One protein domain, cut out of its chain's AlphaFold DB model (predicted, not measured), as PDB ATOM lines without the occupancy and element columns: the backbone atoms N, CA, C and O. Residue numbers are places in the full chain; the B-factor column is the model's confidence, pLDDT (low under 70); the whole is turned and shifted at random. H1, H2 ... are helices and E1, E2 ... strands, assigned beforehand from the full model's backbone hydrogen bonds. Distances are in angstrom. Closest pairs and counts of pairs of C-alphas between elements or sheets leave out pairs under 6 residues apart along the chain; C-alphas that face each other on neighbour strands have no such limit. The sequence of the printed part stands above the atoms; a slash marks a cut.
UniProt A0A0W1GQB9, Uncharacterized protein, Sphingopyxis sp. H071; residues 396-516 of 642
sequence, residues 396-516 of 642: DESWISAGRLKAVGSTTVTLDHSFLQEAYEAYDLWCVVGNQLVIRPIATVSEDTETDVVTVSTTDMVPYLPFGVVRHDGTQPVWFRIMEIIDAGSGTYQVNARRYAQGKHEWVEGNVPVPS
ATOM      1  N   ASP A 396     184.222  94.590  85.910       46.38
ATOM      2  CA  ASP A 396     183.379  94.388  87.083       46.38
ATOM      3  C   ASP A 396     182.905  95.722  87.696       46.38
ATOM      4  O   ASP A 396     183.732  96.535  88.098       46.38
ATOM      5  N   GLU A 397     181.584  95.924  87.781       50.97
ATOM      6  CA  GLU A 397     180.891  97.026  88.483       50.97
ATOM      7  C   GLU A 397     180.664  98.345  87.700       50.97
ATOM      8  O   GLU A 397     181.484  99.262  87.663       50.97
ATOM      9  N   SER A 398     179.454  98.489  87.145       56.34
ATOM     10  CA  SER A 398     178.923  99.723  86.549       56.34
ATOM     11  C   SER A 398     177.879 100.358  87.475       56.34
ATOM     12  O   SER A 398     176.898  99.712  87.833       56.34
ATOM     13  N   TRP A 399     178.057 101.617  87.884       52.72
ATOM     14  CA  TRP A 399     177.085 102.332  88.725       52.72
ATOM     15  C   TRP A 399     175.825 102.679  87.921       52.72
ATOM     16  O   TRP A 399     175.894 103.416  86.940       52.72
ATOM     17  N   ILE A 400     174.673 102.167  88.352       67.06
ATOM     18  CA  ILE A 400     173.388 102.276  87.643       67.06
ATOM     19  C   ILE A 400     172.496 103.364  88.236       67.06
ATOM     20  O   ILE A 400     171.767 104.035  87.510       67.06
ATOM     21  N   SER A 401     172.538 103.548  89.554       66.62
ATOM     22  CA  SER A 401     171.672 104.491  90.271       66.62
ATOM     23  C   SER A 401     172.290 104.843  91.627       66.62
ATOM     24  O   SER A 401     173.005 104.030  92.201       66.62
ATOM     25  N   ALA A 402     172.068 106.051  92.151       75.56
ATOM     26  CA  ALA A 402     172.509 106.438  93.494       75.56
ATOM     27  C   ALA A 402     171.602 107.511  94.096       75.56
ATOM     28  O   ALA A 402     171.134 108.398  93.385       75.56
ATOM     29  N   GLY A 403     171.364 107.449  95.404       80.38
ATOM     30  CA  GLY A 403     170.382 108.312  96.057       80.38
ATOM     31  C   GLY A 403     170.223 108.028  97.544       80.38
ATOM     32  O   GLY A 403     171.174 107.636  98.222       80.38
ATOM     33  N   ARG A 404     169.016 108.235  98.077       79.94
ATOM     34  CA  ARG A 404     168.637 107.861  99.448       79.94
ATOM     35  C   ARG A 404     167.477 106.874  99.480       79.94
ATOM     36  O   ARG A 404     166.529 106.993  98.714       79.94
ATOM     37  N   LEU A 405     167.513 105.939 100.428       84.88
ATOM     38  CA  LEU A 405     166.406 105.008 100.640       84.88
ATOM     39  C   LEU A 405     165.153 105.784 101.064       84.88
ATOM     40  O   LEU A 405     165.155 106.470 102.084       84.88
ATOM     41  N   LYS A 406     164.069 105.670 100.301       86.75
ATOM     42  CA  LYS A 406     162.789 106.329 100.584       86.75
ATOM     43  C   LYS A 406     162.014 105.601 101.679       86.75
ATOM     44  O   LYS A 406     161.419 106.238 102.544       86.75
ATOM     45  N   ALA A 407     162.040 104.272 101.652       88.81
ATOM     46  CA  ALA A 407     161.436 103.409 102.659       88.81
ATOM     47  C   ALA A 407     162.176 102.066 102.724       88.81
ATOM     48  O   ALA A 407     162.750 101.617 101.733       88.81
ATOM     49  N   VAL A 408     162.142 101.419 103.889       89.38
ATOM     50  CA  VAL A 408     162.741 100.097 104.116       89.38
ATOM     51  C   VAL A 408     161.653  99.166 104.648       89.38
ATOM     52  O   VAL A 408     161.060  99.443 105.690       89.38
ATOM     53  N   GLY A 409     161.356  98.102 103.904       87.62
ATOM     54  CA  GLY A 409     160.408  97.047 104.266       87.62
ATOM     55  C   GLY A 409     161.088  95.828 104.902       87.62
ATOM     56  O   GLY A 409     162.253  95.867 105.295       87.62
ATOM     57  N   SER A 410     160.367  94.707 104.997       84.50
ATOM     58  CA  SER A 410     160.888  93.464 105.594       84.50
ATOM     59  C   SER A 410     161.863  92.700 104.689       84.50
ATOM     60  O   SER A 410     162.759  92.032 105.194       84.50
ATOM     61  N   THR A 411     161.687  92.774 103.369       88.38
ATOM     62  CA  THR A 411     162.548  92.114 102.359       88.38
ATOM     63  C   THR A 411     162.747  92.969 101.106       88.38
ATOM     64  O   THR A 411     163.256  92.494 100.091       88.38
ATOM     65  N   THR A 412     162.289  94.217 101.142       91.88
ATOM     66  CA  THR A 412     162.327  95.140 100.011       91.88
ATOM     67  C   THR A 412     162.732  96.525 100.477       91.88
ATOM     68  O   THR A 412     162.488  96.916 101.621       91.88
ATOM     69  N   VAL A 413     163.345  97.281  99.578       91.06
ATOM     70  CA  VAL A 413     163.730  98.670  99.801       91.06
ATOM     71  C   VAL A 413     163.168  99.511  98.666       91.06
ATOM     72  O   VAL A 413     163.226  99.105  97.508       91.06
ATOM     73  N   THR A 414     162.615 100.673  99.004       90.94
ATOM     74  CA  THR A 414     162.146 101.658  98.026       90.94
ATOM     75  C   THR A 414     163.213 102.728  97.849       90.94
ATOM     76  O   THR A 414     163.634 103.358  98.823       90.94
ATOM     77  N   LEU A 415     163.638 102.934  96.612       88.88
ATOM     78  CA  LEU A 415     164.603 103.940  96.191       88.88
ATOM     79  C   LEU A 415     163.906 105.301  96.013       88.88
ATOM     80  O   LEU A 415     162.679 105.407  95.997       88.88
ATOM     81  N   ASP A 416     164.680 106.378  95.938       85.31
ATOM     82  CA  ASP A 416     164.160 107.726  95.679       85.31
ATOM     83  C   ASP A 416     163.840 107.981  94.196       85.31
ATOM     84  O   ASP A 416     163.069 108.896  93.897       85.31
ATOM     85  N   HIS A 417     164.367 107.156  93.292       76.38
ATOM     86  CA  HIS A 417     164.083 107.170  91.859       76.38
ATOM     87  C   HIS A 417     164.115 105.749  91.275       76.38
ATOM     88  O   HIS A 417     164.752 104.856  91.835       76.38
ATOM     89  N   SER A 418     163.408 105.544  90.160       81.88
ATOM     90  CA  SER A 418     163.398 104.277  89.426       81.88
ATOM     91  C   SER A 418     164.660 104.101  88.581       81.88
ATOM     92  O   SER A 418     165.285 105.074  88.154       81.88
ATOM     93  N   PHE A 419     165.017 102.845  88.313       82.50
ATOM     94  CA  PHE A 419     166.014 102.474  87.311       82.50
ATOM     95  C   PHE A 419     165.541 101.249  86.519       82.50
ATOM     96  O   PHE A 419     164.631 100.532  86.945       82.50
ATOM     97  N   LEU A 420     166.149 101.020  85.353       81.25
ATOM     98  CA  LEU A 420     165.878  99.841  84.534       81.25
ATOM     99  C   LEU A 420     166.683  98.646  85.059       81.25
ATOM    100  O   LEU A 420     167.914  98.650  84.999       81.25
ATOM    101  N   GLN A 421     165.983  97.626  85.551       82.94
ATOM    102  CA  GLN A 421     166.564  96.335  85.890       82.94
ATOM    103  C   GLN A 421     166.381  95.379  84.706       82.94
ATOM    104  O   GLN A 421     165.261  94.977  84.394       82.94
ATOM    105  N   GLU A 422     167.476  95.036  84.036       75.06
ATOM    106  CA  GLU A 422     167.478  94.128  82.888       75.06
ATOM    107  C   GLU A 422     167.290  92.669  83.339       75.06
ATOM    108  O   GLU A 422     167.717  92.258  84.427       75.06
ATOM    109  N   ALA A 423     166.618  91.877  82.504       66.00
ATOM    110  CA  ALA A 423     166.318  90.481  82.776       66.00
ATOM    111  C   ALA A 423     167.596  89.650  82.963       66.00
ATOM    112  O   ALA A 423     168.504  89.691  82.139       66.00
ATOM    113  N   TYR A 424     167.624  88.824  84.011       70.19
ATOM    114  CA  TYR A 424     168.720  87.901  84.346       70.19
ATOM    115  C   TYR A 424     170.074  88.555  84.670       70.19
ATOM    116  O   TYR A 424     171.065  87.845  84.839       70.19
ATOM    117  N   GLU A 425     170.112  89.877  84.832       72.94
ATOM    118  CA  GLU A 425     171.316  90.627  85.187       72.94
ATOM    119  C   GLU A 425     171.468  90.776  86.709       72.94
ATOM    120  O   GLU A 425     170.487  90.877  87.456       72.94
ATOM    121  N   ALA A 426     172.717  90.764  87.184       77.31
ATOM    122  CA  ALA A 426     173.043  90.842  88.605       77.31
ATOM    123  C   ALA A 426     173.332  92.287  89.031       77.31
ATOM    124  O   ALA A 426     174.157  92.979  88.432       77.31
ATOM    125  N   TYR A 427     172.684  92.713  90.114       83.19
ATOM    126  CA  TYR A 427     172.858  94.041  90.692       83.19
ATOM    127  C   TYR A 427     173.134  93.932  92.191       83.19
ATOM    128  O   TYR A 427     172.555  93.085  92.871       83.19
ATOM    129  N   ASP A 428     173.959  94.829  92.715       84.88
ATOM    130  CA  ASP A 428     174.218  94.991  94.140       84.88
ATOM    131  C   ASP A 428     173.737  96.361  94.623       84.88
ATOM    132  O   ASP A 428     173.925  97.387  93.969       84.88
ATOM    133  N   LEU A 429     173.144  96.382  95.815       86.19
ATOM    134  CA  LEU A 429     172.813  97.583  96.563       86.19
ATOM    135  C   LEU A 429     173.927  97.876  97.567       86.19
ATOM    136  O   LEU A 429     174.137  97.144  98.536       86.19
ATOM    137  N   TRP A 430     174.612  98.983  97.349       86.38
ATOM    138  CA  TRP A 430     175.630  99.539  98.221       86.38
ATOM    139  C   TRP A 430     174.961 100.561  99.123       86.38
ATOM    140  O   TRP A 430     174.354 101.509  98.638       86.38
ATOM    141  N   CYS A 431     175.050 100.395 100.434       82.81
ATOM    142  CA  CYS A 431     174.472 101.328 101.396       82.81
ATOM    143  C   CYS A 431     175.438 101.569 102.550       82.81
ATOM    144  O   CYS A 431     176.185 100.677 102.945       82.81
ATOM    145  N   VAL A 432     175.439 102.775 103.108       78.75
ATOM    146  CA  VAL A 432     176.247 103.065 104.299       78.75
ATOM    147  C   VAL A 432     175.371 102.868 105.528       78.75
ATOM    148  O   VAL A 432     174.457 103.654 105.761       78.75
ATOM    149  N   VAL A 433     175.638 101.826 106.314       77.19
ATOM    150  CA  VAL A 433     174.951 101.566 107.586       77.19
ATOM    151  C   VAL A 433     175.891 101.960 108.722       77.19
ATOM    152  O   VAL A 433     176.964 101.381 108.901       77.19
ATOM    153  N   GLY A 434     175.522 102.993 109.481       78.00
ATOM    154  CA  GLY A 434     176.420 103.589 110.470       78.00
ATOM    155  C   GLY A 434     177.658 104.192 109.796       78.00
ATOM    156  O   GLY A 434     177.534 105.148 109.039       78.00
ATOM    157  N   ASN A 435     178.841 103.629 110.069       73.75
ATOM    158  CA  ASN A 435     180.121 104.082 109.506       73.75
ATOM    159  C   ASN A 435     180.776 103.034 108.582       73.75
ATOM    160  O   ASN A 435     181.981 103.095 108.337       73.75
ATOM    161  N   GLN A 436     180.007 102.039 108.125       70.44
ATOM    162  CA  GLN A 436     180.481 100.948 107.275       70.44
ATOM    163  C   GLN A 436     179.667 100.870 105.982       70.44
ATOM    164  O   GLN A 436     178.445 101.017 105.987       70.44
ATOM    165  N   LEU A 437     180.362 100.618 104.873       77.12
ATOM    166  CA  LEU A 437     179.741 100.272 103.601       77.12
ATOM    167  C   LEU A 437     179.256  98.819 103.665       77.12
ATOM    168  O   LEU A 437     180.028  97.914 103.974       77.12
ATOM    169  N   VAL A 438     177.981  98.610 103.367       80.81
ATOM    170  CA  VAL A 438     177.320  97.309 103.315       80.81
ATOM    171  C   VAL A 438     176.821  97.089 101.892       80.81
ATOM    172  O   VAL A 438     176.069  97.904 101.362       80.81
ATOM    173  N   ILE A 439     177.233  95.975 101.292       84.69
ATOM    174  CA  ILE A 439     176.882  95.578  99.924       84.69
ATOM    175  C   ILE A 439     175.918  94.396 100.002       84.69
ATOM    176  O   ILE A 439     176.144  93.471 100.789       84.69
ATOM    177  N   ARG A 440     174.825  94.435  99.234       85.12
ATOM    178  CA  ARG A 440     173.814  93.372  99.220       85.12
ATOM    179  C   ARG A 440     173.319  93.056  97.812       85.12
ATOM    180  O   ARG A 440     172.906  93.987  97.131       85.12
ATOM    181  N   PRO A 441     173.213  91.773  97.439       86.88
ATOM    182  CA  PRO A 441     172.687  91.393  96.137       86.88
ATOM    183  C   PRO A 441     171.193  91.696  96.036       86.88
ATOM    184  O   PRO A 441     170.411  91.368  96.937       86.88
ATOM    185  N   ILE A 442     170.805  92.308  94.922       88.75
ATOM    186  CA  ILE A 442     169.419  92.536  94.521       88.75
ATOM    187  C   ILE A 442     168.922  91.285  93.788       88.75
ATOM    188  O   ILE A 442     169.636  90.695  92.977       88.75
ATOM    189  N   ALA A 443     167.691  90.857  94.076       86.75
ATOM    190  CA  ALA A 443     167.094  89.710  93.396       86.75
ATOM    191  C   ALA A 443     166.941  89.967  91.885       86.75
ATOM    192  O   ALA A 443     166.464  91.023  91.474       86.75
ATOM    193  N   THR A 444     167.309  88.982  91.066       82.75
ATOM    194  CA  THR A 444     167.188  89.035  89.601       82.75
ATOM    195  C   THR A 444     165.726  89.013  89.151       82.75
ATOM    196  O   THR A 444     164.908  88.302  89.742       82.75
ATOM    197  N   VAL A 445     165.418  89.711  88.059       78.31
ATOM    198  CA  VAL A 445     164.102  89.707  87.396       78.31
ATOM    199  C   VAL A 445     164.147  88.888  86.103       78.31
ATOM    200  O   VAL A 445     165.209  88.735  85.505       78.31
ATOM    201  N   SER A 446     163.017  88.312  85.685       70.88
ATOM    202  CA  SER A 446     162.928  87.458  84.483       70.88
ATOM    203  C   SER A 446     162.617  88.220  83.191       70.88
ATOM    204  O   SER A 446     162.702  87.638  82.111       70.88
ATOM    205  N   GLU A 447     162.231  89.490  83.307       69.19
ATOM    206  CA  GLU A 447     161.900  90.410  82.217       69.19
ATOM    207  C   GLU A 447     162.409  91.811  82.586       69.19
ATOM    208  O   GLU A 447     162.464  92.151  83.773       69.19
ATOM    209  N   ASP A 448     162.767  92.617  81.584       74.88
ATOM    210  CA  ASP A 448     163.236  93.990  81.788       74.88
ATOM    211  C   ASP A 448     162.160  94.800  82.518       74.88
ATOM    212  O   ASP A 448     161.041  94.966  82.030       74.88
ATOM    213  N   THR A 449     162.491  95.286  83.710       80.19
ATOM    214  CA  THR A 449     161.536  95.938  84.606       80.19
ATOM    215  C   THR A 449     162.087  97.282  85.061       80.19
ATOM    216  O   THR A 449     163.136  97.353  85.698       80.19
ATOM    217  N   GLU A 450     161.368  98.366  84.778       87.12
ATOM    218  CA  GLU A 450     161.640  99.664  85.395       87.12
ATOM    219  C   GLU A 450     161.017  99.691  86.797       87.12
ATOM    220  O   GLU A 450     159.800  99.559  86.942       87.12
ATOM    221  N   THR A 451     161.840  99.814  87.841       85.38
ATOM    222  CA  THR A 451     161.376  99.717  89.234       85.38
ATOM    223  C   THR A 451     162.106 100.691  90.157       85.38
ATOM    224  O   THR A 451     163.291 100.974  89.989       85.38
ATOM    225  N   ASP A 452     161.389 101.205  91.154       86.81
ATOM    226  CA  ASP A 452     161.923 101.913  92.323       86.81
ATOM    227  C   ASP A 452     161.895 101.036  93.591       86.81
ATOM    228  O   ASP A 452     162.329 101.470  94.657       86.81
ATOM    229  N   VAL A 453     161.403  99.795  93.501       90.50
ATOM    230  CA  VAL A 453     161.368  98.822  94.599       90.50
ATOM    231  C   VAL A 453     162.260  97.635  94.262       90.50
ATOM    232  O   VAL A 453     162.014  96.907  93.302       90.50
ATOM    233  N   VAL A 454     163.270  97.404  95.100       90.44
ATOM    234  CA  VAL A 454     164.231  96.307  94.942       90.44
ATOM    235  C   VAL A 454     164.089  95.295  96.072       90.44
ATOM    236  O   VAL A 454     163.915  95.659  97.237       90.44
ATOM    237  N   THR A 455     164.159  94.007  95.735       91.25
ATOM    238  CA  THR A 455     164.155  92.921  96.727       91.25
ATOM    239  C   THR A 455     165.585  92.650  97.170       91.25
ATOM    240  O   THR A 455     166.421  92.246  96.364       91.25
ATOM    241  N   VAL A 456     165.864  92.893  98.448       89.62
ATOM    242  CA  VAL A 456     167.203  92.829  99.044       89.62
ATOM    243  C   VAL A 456     167.068  92.572 100.546       89.62
ATOM    244  O   VAL A 456     166.054  92.918 101.154       89.62
ATOM    245  N   SER A 457     168.075  91.965 101.179       87.06
ATOM    246  CA  SER A 457     168.081  91.846 102.644       87.06
ATOM    247  C   SER A 457     168.053  93.245 103.272       87.06
ATOM    248  O   SER A 457     168.829  94.110 102.870       87.06
ATOM    249  N   THR A 458     167.166  93.479 104.244       87.06
ATOM    250  CA  THR A 458     166.953  94.800 104.870       87.06
ATOM    251  C   THR A 458     167.495  94.910 106.293       87.06
ATOM    252  O   THR A 458     167.308  95.937 106.941       87.06
ATOM    253  N   THR A 459     168.221  93.897 106.776       82.69
ATOM    254  CA  THR A 459     168.841  93.880 108.112       82.69
ATOM    255  C   THR A 459     169.596  95.189 108.371       82.69
ATOM    256  O   THR A 459     170.331  95.641 107.506       82.69
ATOM    257  N   ASP A 460     169.405  95.851 109.506       81.06
ATOM    258  CA  ASP A 460     170.123  97.088 109.874       81.06
ATOM    259  C   ASP A 460     169.993  98.290 108.900       81.06
ATOM    260  O   ASP A 460     170.662  99.305 109.087       81.06
ATOM    261  N   MET A 461     169.128  98.232 107.879       84.94
ATOM    262  CA  MET A 461     168.834  99.377 107.011       84.94
ATOM    263  C   MET A 461     167.732 100.240 107.627       84.94
ATOM    264  O   MET A 461     166.747  99.736 108.164       84.94
ATOM    265  N   VAL A 462     167.867 101.558 107.494       85.81
ATOM    266  CA  VAL A 462     166.839 102.529 107.888       85.81
ATOM    267  C   VAL A 462     166.511 103.457 106.715       85.81
ATOM    268  O   VAL A 462     167.321 103.596 105.794       85.81
ATOM    269  N   PRO A 463     165.331 104.099 106.705       87.12
ATOM    270  CA  PRO A 463     165.031 105.129 105.719       87.12
ATOM    271  C   PRO A 463     166.080 106.253 105.722       87.12
ATOM    272  O   PRO A 463     166.707 106.537 106.742       87.12
ATOM    273  N   TYR A 464     166.231 106.917 104.579       82.94
ATOM    274  CA  TYR A 464     167.147 108.029 104.299       82.94
ATOM    275  C   TYR A 464     168.642 107.697 104.230       82.94
ATOM    276  O   TYR A 464     169.440 108.615 104.012       82.94
ATOM    277  N   LEU A 465     169.038 106.426 104.359       84.44
ATOM    278  CA  LEU A 465     170.429 106.026 104.135       84.44
ATOM    279  C   LEU A 465     170.852 106.300 102.685       84.44
ATOM    280  O   LEU A 465     170.059 106.048 101.773       84.44
ATOM    281  N   PRO A 466     172.084 106.791 102.452       80.19
ATOM    282  CA  PRO A 466     172.618 106.910 101.107       80.19
ATOM    283  C   PRO A 466     172.849 105.516 100.517       80.19
ATOM    284  O   PRO A 466     173.362 104.624 101.201       80.19
ATOM    285  N   PHE A 467     172.482 105.348  99.250       84.00
ATOM    286  CA  PHE A 467     172.677 104.115  98.504       84.00
ATOM    287  C   PHE A 467     173.289 104.369  97.126       84.00
ATOM    288  O   PHE A 467     173.165 105.462  96.573       84.00
ATOM    289  N   GLY A 468     173.876 103.326  96.552       78.69
ATOM    290  CA  GLY A 468     174.034 103.189  95.114       78.69
ATOM    291  C   GLY A 468     173.748 101.763  94.658       78.69
ATOM    292  O   GLY A 468     173.958 100.809  95.398       78.69
ATOM    293  N   VAL A 469     173.196 101.633  93.463       81.06
ATOM    294  CA  VAL A 469     172.965 100.377  92.762       81.06
ATOM    295  C   VAL A 469     174.062 100.224  91.727       81.06
ATOM    296  O   VAL A 469     174.310 101.132  90.931       81.06
ATOM    297  N   VAL A 470     174.696  99.064  91.734       77.31
ATOM    298  CA  VAL A 470     175.807  98.723  90.854       77.31
ATOM    299  C   VAL A 470     175.432  97.461  90.089       77.31
ATOM    300  O   VAL A 470     175.025  96.475  90.695       77.31
ATOM    301  N   ARG A 471     175.533  97.488  88.760       76.31
ATOM    302  CA  ARG A 471     175.418  96.308  87.895       76.31
ATOM    303  C   ARG A 471     176.759  95.605  87.846       76.31
ATOM    304  O   ARG A 471     177.786  96.254  87.657       76.31
ATOM    305  N   HIS A 472     176.742  94.289  87.966       64.88
ATOM    306  CA  HIS A 472     177.946  93.480  87.964       64.88
ATOM    307  C   HIS A 472     178.057  92.669  86.663       64.88
ATOM    308  O   HIS A 472     177.332  91.694  86.479       64.88
ATOM    309  N   ASP A 473     179.002  93.033  85.789       57.03
ATOM    310  CA  ASP A 473     179.306  92.290  84.556       57.03
ATOM    311  C   ASP A 473     180.306  91.148  84.837       57.03
ATOM    312  O   ASP A 473     181.448  91.153  84.396       57.03
ATOM    313  N   GLY A 474     179.845  90.131  85.567       46.31
ATOM    314  CA  GLY A 474     180.364  88.762  85.491       46.31
ATOM    315  C   GLY A 474     181.727  88.431  86.121       46.31
ATOM    316  O   GLY A 474     182.676  88.135  85.414       46.31
ATOM    317  N   THR A 475     181.765  88.143  87.423       40.97
ATOM    318  CA  THR A 475     182.045  86.791  87.969       40.97
ATOM    319  C   THR A 475     181.798  86.794  89.477       40.97
ATOM    320  O   THR A 475     182.175  87.727  90.168       40.97
ATOM    321  N   GLN A 476     181.168  85.751  90.027       39.56
ATOM    322  CA  GLN A 476     180.992  85.625  91.484       39.56
ATOM    323  C   GLN A 476     182.332  85.827  92.230       39.56
ATOM    324  O   GLN A 476     183.342  85.301  91.747       39.56
ATOM    325  N   PRO A 477     182.376  86.495  93.406       44.47
ATOM    326  CA  PRO A 477     183.604  86.633  94.185       44.47
ATOM    327  C   PRO A 477     184.191  85.254  94.472       44.47
ATOM    328  O   PRO A 477     183.604  84.426  95.177       44.47
ATOM    329  N   VAL A 478     185.366  84.985  93.902       52.19
ATOM    330  CA  VAL A 478     186.044  83.717  94.125       52.19
ATOM    331  C   VAL A 478     186.905  83.863  95.362       52.19
ATOM    332  O   VAL A 478     187.980  84.451  95.336       52.19
ATOM    333  N   TRP A 479     186.412  83.343  96.474       51.31
ATOM    334  CA  TRP A 479     187.170  83.263  97.714       51.31
ATOM    335  C   TRP A 479     188.491  82.517  97.462       51.31
ATOM    336  O   TRP A 479     188.576  81.668  96.577       51.31
ATOM    337  N   PHE A 480     189.536  82.779  98.241       60.09
ATOM    338  CA  PHE A 480     190.774  81.998  98.207       60.09
ATOM    339  C   PHE A 480     191.113  81.564  99.627       60.09
ATOM    340  O   PHE A 480     191.045  82.355 100.564       60.09
ATOM    341  N   ARG A 481     191.505  80.302  99.802       61.88
ATOM    342  CA  ARG A 481     192.105  79.848 101.054       61.88
ATOM    343  C   ARG A 481     193.600  80.116 100.982       61.88
ATOM    344  O   ARG A 481     194.288  79.532 100.142       61.88
ATOM    345  N   ILE A 482     194.090  80.978 101.865       66.88
ATOM    346  CA  ILE A 482     195.525  81.204 102.036       66.88
ATOM    347  C   ILE A 482     196.141  79.910 102.563       66.88
ATOM    348  O   ILE A 482     195.690  79.359 103.569       66.88
ATOM    349  N   MET A 483     197.125  79.400 101.833       71.81
ATOM    350  CA  MET A 483     197.852  78.191 102.199       71.81
ATOM    351  C   MET A 483     199.110  78.550 102.977       71.81
ATOM    352  O   MET A 483     199.412  77.908 103.976       71.81
ATOM    353  N   GLU A 484     199.821  79.580 102.526       68.44
ATOM    354  CA  GLU A 484     201.097  79.975 103.104       68.44
ATOM    355  C   GLU A 484     201.354  81.462 102.861       68.44
ATOM    356  O   GLU A 484     201.006  81.998 101.805       68.44
ATOM    357  N   ILE A 485     201.964  82.119 103.845       79.44
ATOM    358  CA  ILE A 485     202.452  83.493 103.743       79.44
ATOM    359  C   ILE A 485     203.936  83.455 104.084       79.44
ATOM    360  O   ILE A 485     204.305  83.082 105.195       79.44
ATOM    361  N   ILE A 486     204.773  83.827 103.122       79.88
ATOM    362  CA  ILE A 486     206.226  83.873 103.256       79.88
ATOM    363  C   ILE A 486     206.632  85.344 103.303       79.88
ATOM    364  O   ILE A 486     206.300  86.112 102.401       79.88
ATOM    365  N   ASP A 487     207.339  85.748 104.354       77.94
ATOM    366  CA  ASP A 487     207.940  87.081 104.425       77.94
ATOM    367  C   ASP A 487     209.140  87.142 103.471       77.94
ATOM    368  O   ASP A 487     210.121  86.417 103.646       77.94
ATOM    369  N   ALA A 488     209.041  87.970 102.428       73.50
ATOM    370  CA  ALA A 488     210.098  88.151 101.438       73.50
ATOM    371  C   ALA A 488     211.081  89.274 101.831       73.50
ATOM    372  O   ALA A 488     212.002  89.583 101.073       73.50
ATOM    373  N   GLY A 489     210.911  89.879 103.016       61.84
ATOM    374  CA  GLY A 489     211.678  91.028 103.482       61.84
ATOM    375  C   GLY A 489     211.276  92.332 102.786       61.84
ATOM    376  O   GLY A 489     210.581  92.348 101.774       61.84
ATOM    377  N   SER A 490     211.712  93.468 103.342       60.88
ATOM    378  CA  SER A 490     211.381  94.827 102.858       60.88
ATOM    379  C   SER A 490     209.886  95.187 102.915       60.88
ATOM    380  O   SER A 490     209.422  96.036 102.159       60.88
ATOM    381  N   GLY A 491     209.121  94.552 103.812       65.12
ATOM    382  CA  GLY A 491     207.682  94.806 103.973       65.12
ATOM    383  C   GLY A 491     206.798  94.152 102.911       65.12
ATOM    384  O   GLY A 491     205.599  94.421 102.871       65.12
ATOM    385  N   THR A 492     207.364  93.288 102.070       45.09
ATOM    386  CA  THR A 492     206.617  92.500 101.089       45.09
ATOM    387  C   THR A 492     206.472  91.053 101.533       45.09
ATOM    388  O   THR A 492     207.451  90.396 101.879       45.09
ATOM    389  N   TYR A 493     205.241  90.549 101.472       67.12
ATOM    390  CA  TYR A 493     204.905  89.162 101.767       67.12
ATOM    391  C   TYR A 493     204.450  88.464 100.488       67.12
ATOM    392  O   TYR A 493     203.607  88.981  99.755       67.12
ATOM    393  N   GLN A 494     204.981  87.273 100.236       66.62
ATOM    394  CA  GLN A 494     204.505  86.387  99.185       66.62
ATOM    395  C   GLN A 494     203.415  85.475  99.755       66.62
ATOM    396  O   GLN A 494     203.660  84.702 100.680       66.62
ATOM    397  N   VAL A 495     202.204  85.553  99.200       68.81
ATOM    398  CA  VAL A 495     201.049  84.765  99.654       68.81
ATOM    399  C   VAL A 495     200.710  83.697  98.618       68.81
ATOM    400  O   VAL A 495     200.278  84.011  97.511       68.81
ATOM    401  N   ASN A 496     200.858  82.427  98.992       68.19
ATOM    402  CA  ASN A 496     200.379  81.295  98.204       68.19
ATOM    403  C   ASN A 496     198.944  80.964  98.634       68.19
ATOM    404  O   ASN A 496     198.699  80.576  99.779       68.19
ATOM    405  N   ALA A 497     197.982  81.087  97.720       60.47
ATOM    406  CA  ALA A 497     196.572  80.829  97.998       60.47
ATOM    407  C   ALA A 497     195.929  79.937  96.929       60.47
ATOM    408  O   ALA A 497     196.320  79.937  95.763       60.47
ATOM    409  N   ARG A 498     194.921  79.159  97.336       53.84
ATOM    410  CA  ARG A 498     194.157  78.272  96.452       53.84
ATOM    411  C   ARG A 498     192.715  78.753  96.343       53.84
ATOM    412  O   ARG A 498     192.070  79.010  97.355       53.84
ATOM    413  N   ARG A 499     192.206  78.822  95.114       58.78
ATOM    414  CA  ARG A 499     190.842  79.254  94.784       58.78
ATOM    415  C   ARG A 499     189.783  78.400  95.508       58.78
ATOM    416  O   ARG A 499     189.788  77.175  95.382       58.78
ATOM    417  N   TYR A 500     188.898  79.031  96.269       49.81
ATOM    418  CA  TYR A 500     187.740  78.445  96.948       49.81
ATOM    419  C   TYR A 500     186.533  78.477  96.008       49.81
ATOM    420  O   TYR A 500     186.191  79.504  95.432       49.81
ATOM    421  N   ALA A 501     185.911  77.316  95.832       50.72
ATOM    422  CA  ALA A 501     184.716  77.139  95.021       50.72
ATOM    423  C   ALA A 501     183.510  76.995  95.959       50.72
ATOM    424  O   ALA A 501     183.447  76.040  96.742       50.72
ATOM    425  N   GLN A 502     182.577  77.944  95.894       43.97
ATOM    426  CA  GLN A 502     181.333  77.899  96.658       43.97
ATOM    427  C   GLN A 502     180.495  76.697  96.190       43.97
ATOM    428  O   GLN A 502     180.362  76.460  94.993       43.97
ATOM    429  N   GLY A 503     180.026  75.880  97.139       48.38
ATOM    430  CA  GLY A 503     179.334  74.610  96.876       48.38
ATOM    431  C   GLY A 503     180.189  73.353  97.070       48.38
ATOM    432  O   GLY A 503     179.634  72.276  97.232       48.38
ATOM    433  N   LYS A 504     181.528  73.444  97.170       50.03
ATOM    434  CA  LYS A 504     182.365  72.252  97.420       50.03
ATOM    435  C   LYS A 504     182.025  71.555  98.742       50.03
ATOM    436  O   LYS A 504     182.151  70.344  98.821       50.03
ATOM    437  N   HIS A 505     181.609  72.298  99.765       45.00
ATOM    438  CA  HIS A 505     181.283  71.723 101.070       45.00
ATOM    439  C   HIS A 505     179.879  71.101 101.104       45.00
ATOM    440  O   HIS A 505     179.761  69.998 101.609       45.00
ATOM    441  N   GLU A 506     178.861  71.682 100.458       45.38
ATOM    442  CA  GLU A 506     177.561  71.003 100.269       45.38
ATOM    443  C   GLU A 506     177.662  69.800  99.317       45.38
ATOM    444  O   GLU A 506     176.972  68.806  99.505       45.38
ATOM    445  N   TRP A 507     178.576  69.837  98.343       42.44
ATOM    446  CA  TRP A 507     178.860  68.719  97.435       42.44
ATOM    447  C   TRP A 507     179.725  67.623  98.081       42.44
ATOM    448  O   TRP A 507     179.705  66.485  97.623       42.44
ATOM    449  N   VAL A 508     180.482  67.951  99.140       50.41
ATOM    450  CA  VAL A 508     181.306  67.005  99.921       50.41
ATOM    451  C   VAL A 508     180.557  66.428 101.126       50.41
ATOM    452  O   VAL A 508     180.727  65.252 101.438       50.41
ATOM    453  N   GLU A 509     179.705  67.222 101.774       51.44
ATOM    454  CA  GLU A 509     178.881  66.801 102.915       51.44
ATOM    455  C   GLU A 509     177.527  66.223 102.487       51.44
ATOM    456  O   GLU A 509     176.989  65.350 103.166       51.44
ATOM    457  N   GLY A 510     177.018  66.606 101.311       53.88
ATOM    458  CA  GLY A 510     175.918  65.945 100.612       53.88
ATOM    459  C   GLY A 510     176.372  64.645  99.958       53.88
ATOM    460  O   GLY A 510     176.248  64.499  98.750       53.88
ATOM    461  N   ASN A 511     176.943  63.741 100.759       51.66
ATOM    462  CA  ASN A 511     177.279  62.362 100.416       51.66
ATOM    463  C   ASN A 511     177.803  62.220  98.974       51.66
ATOM    464  O   ASN A 511     177.079  61.729  98.108       51.66
ATOM    465  N   VAL A 512     179.036  62.699  98.726       43.19
ATOM    466  CA  VAL A 512     179.697  62.680  97.407       43.19
ATOM    467  C   VAL A 512     179.376  61.367  96.693       43.19
ATOM    468  O   VAL A 512     179.897  60.318  97.091       43.19
ATOM    469  N   PRO A 513     178.569  61.378  95.620       53.00
ATOM    470  CA  PRO A 513     178.595  60.276  94.690       53.00
ATOM    471  C   PRO A 513     179.979  60.381  94.074       53.00
ATOM    472  O   PRO A 513     180.252  61.326  93.336       53.00
ATOM    473  N   VAL A 514     180.885  59.476  94.446       52.06
ATOM    474  CA  VAL A 514     182.155  59.321  93.743       52.06
ATOM    475  C   VAL A 514     181.775  59.204  92.271       52.06
ATOM    476  O   VAL A 514     181.121  58.217  91.919       52.06
ATOM    477  N   PRO A 515     182.088  60.194  91.410       47.09
ATOM    478  CA  PRO A 515     181.864  59.997  90.000       47.09
ATOM    479  C   PRO A 515     182.796  58.852  89.649       47.09
ATOM    480  O   PRO A 515     184.019  58.965  89.790       47.09
ATOM    481  N   SER A 516     182.217  57.711  89.275       45.81
ATOM    482  CA  SER A 516     182.991  56.682  88.611       45.81
ATOM    483  C   SER A 516     183.773  57.404  87.523       45.81
ATOM    484  O   SER A 516     183.191  58.175  86.753       45.81
TER     485      SER A 516
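AT A GLANCE: This is residues 396 to 516 of the 642 residues of an uncharacterized protein of Sphingopyxis sp. H071 (UniProt A0A0W1GQB9). A small sandwich of strands forms one body, with the four-stranded sheet E1 E6 E3 E4 face to face with the pair E2 and E5; a long hairpin, E7 and E8, makes a second, separate part beyond the link of residues 472 to 479. After the hairpin comes the short helix H1, and residues 505 to 511 stick out free. The printed part has 121 residues with eight named strands and then one named helix, in the order E1 to E8, H1; it is mostly strand, and its three sheets are antiparallel. The whole is loose, with a radius of gyration of the C-alphas of 19.3 A, and flat, spanning 50 by 48 by 25 A.

IN THESE COORDINATES: Find C-alpha 398 at (178.923, 99.723, 86.549); from there E1 runs 18.4 A to residue 404. Next come E2, residues 412 to 421, which bends by 113 degrees at residue 417, and E3, residues 427 to 433, 18.6 A long. E4, residues 436 to 442, is 18.9 A long; E5 holds residues 449 to 455 and E6 residues 466 to 471. Look for E7 from C-alpha 480 at (190.774, 81.998, 98.207) to residue 487, 19.0 A, with a bend of 63 degrees at residue 483. E8 spans residues 493 to 499, 18.6 A, and H1 runs from residue 504 to C-alpha 509 at (178.881, 66.801, 102.915).

HOW THE PARTS SIT: Start with the strongly twisted sheet E1 E6 E3 E4, whose edge strands are E1 and E4. Between E1 and E6, N 469 and O 401 are 2.7 A apart, within hydrogen-bond range; between E6 and E3, look at N 468 and O 430, 2.8 A. The hairpin E3 and E4 has N 429 and O 440 at 2.7 A. Across the sandwich, two sheets face to face, the strands of one stand at 44 degrees to those of the other. In the second sheet, E2 and E5 have N 415 and O 452 at 2.8 A. E1 touches E2, the closest C-alphas being those of Arg 404 and Asp 416, 5.9 A apart. In the hairpin E7 and E8, find N 483 and O 496 at 2.8 A; both strands are apart from E1 to E6. In H1, every O i to N i+4 pair is within hydrogen-bond range.

THE WHOLE: The two C-alphas farthest apart are those of Tyr 464 and Ser 516, 56.0 A. The printed part has no cut, and no link is long. The mean pLDDT of the printed part is 71.5; look for values under 70 at residues 396 to 401, 472 to 482 and 489 to 516, among them.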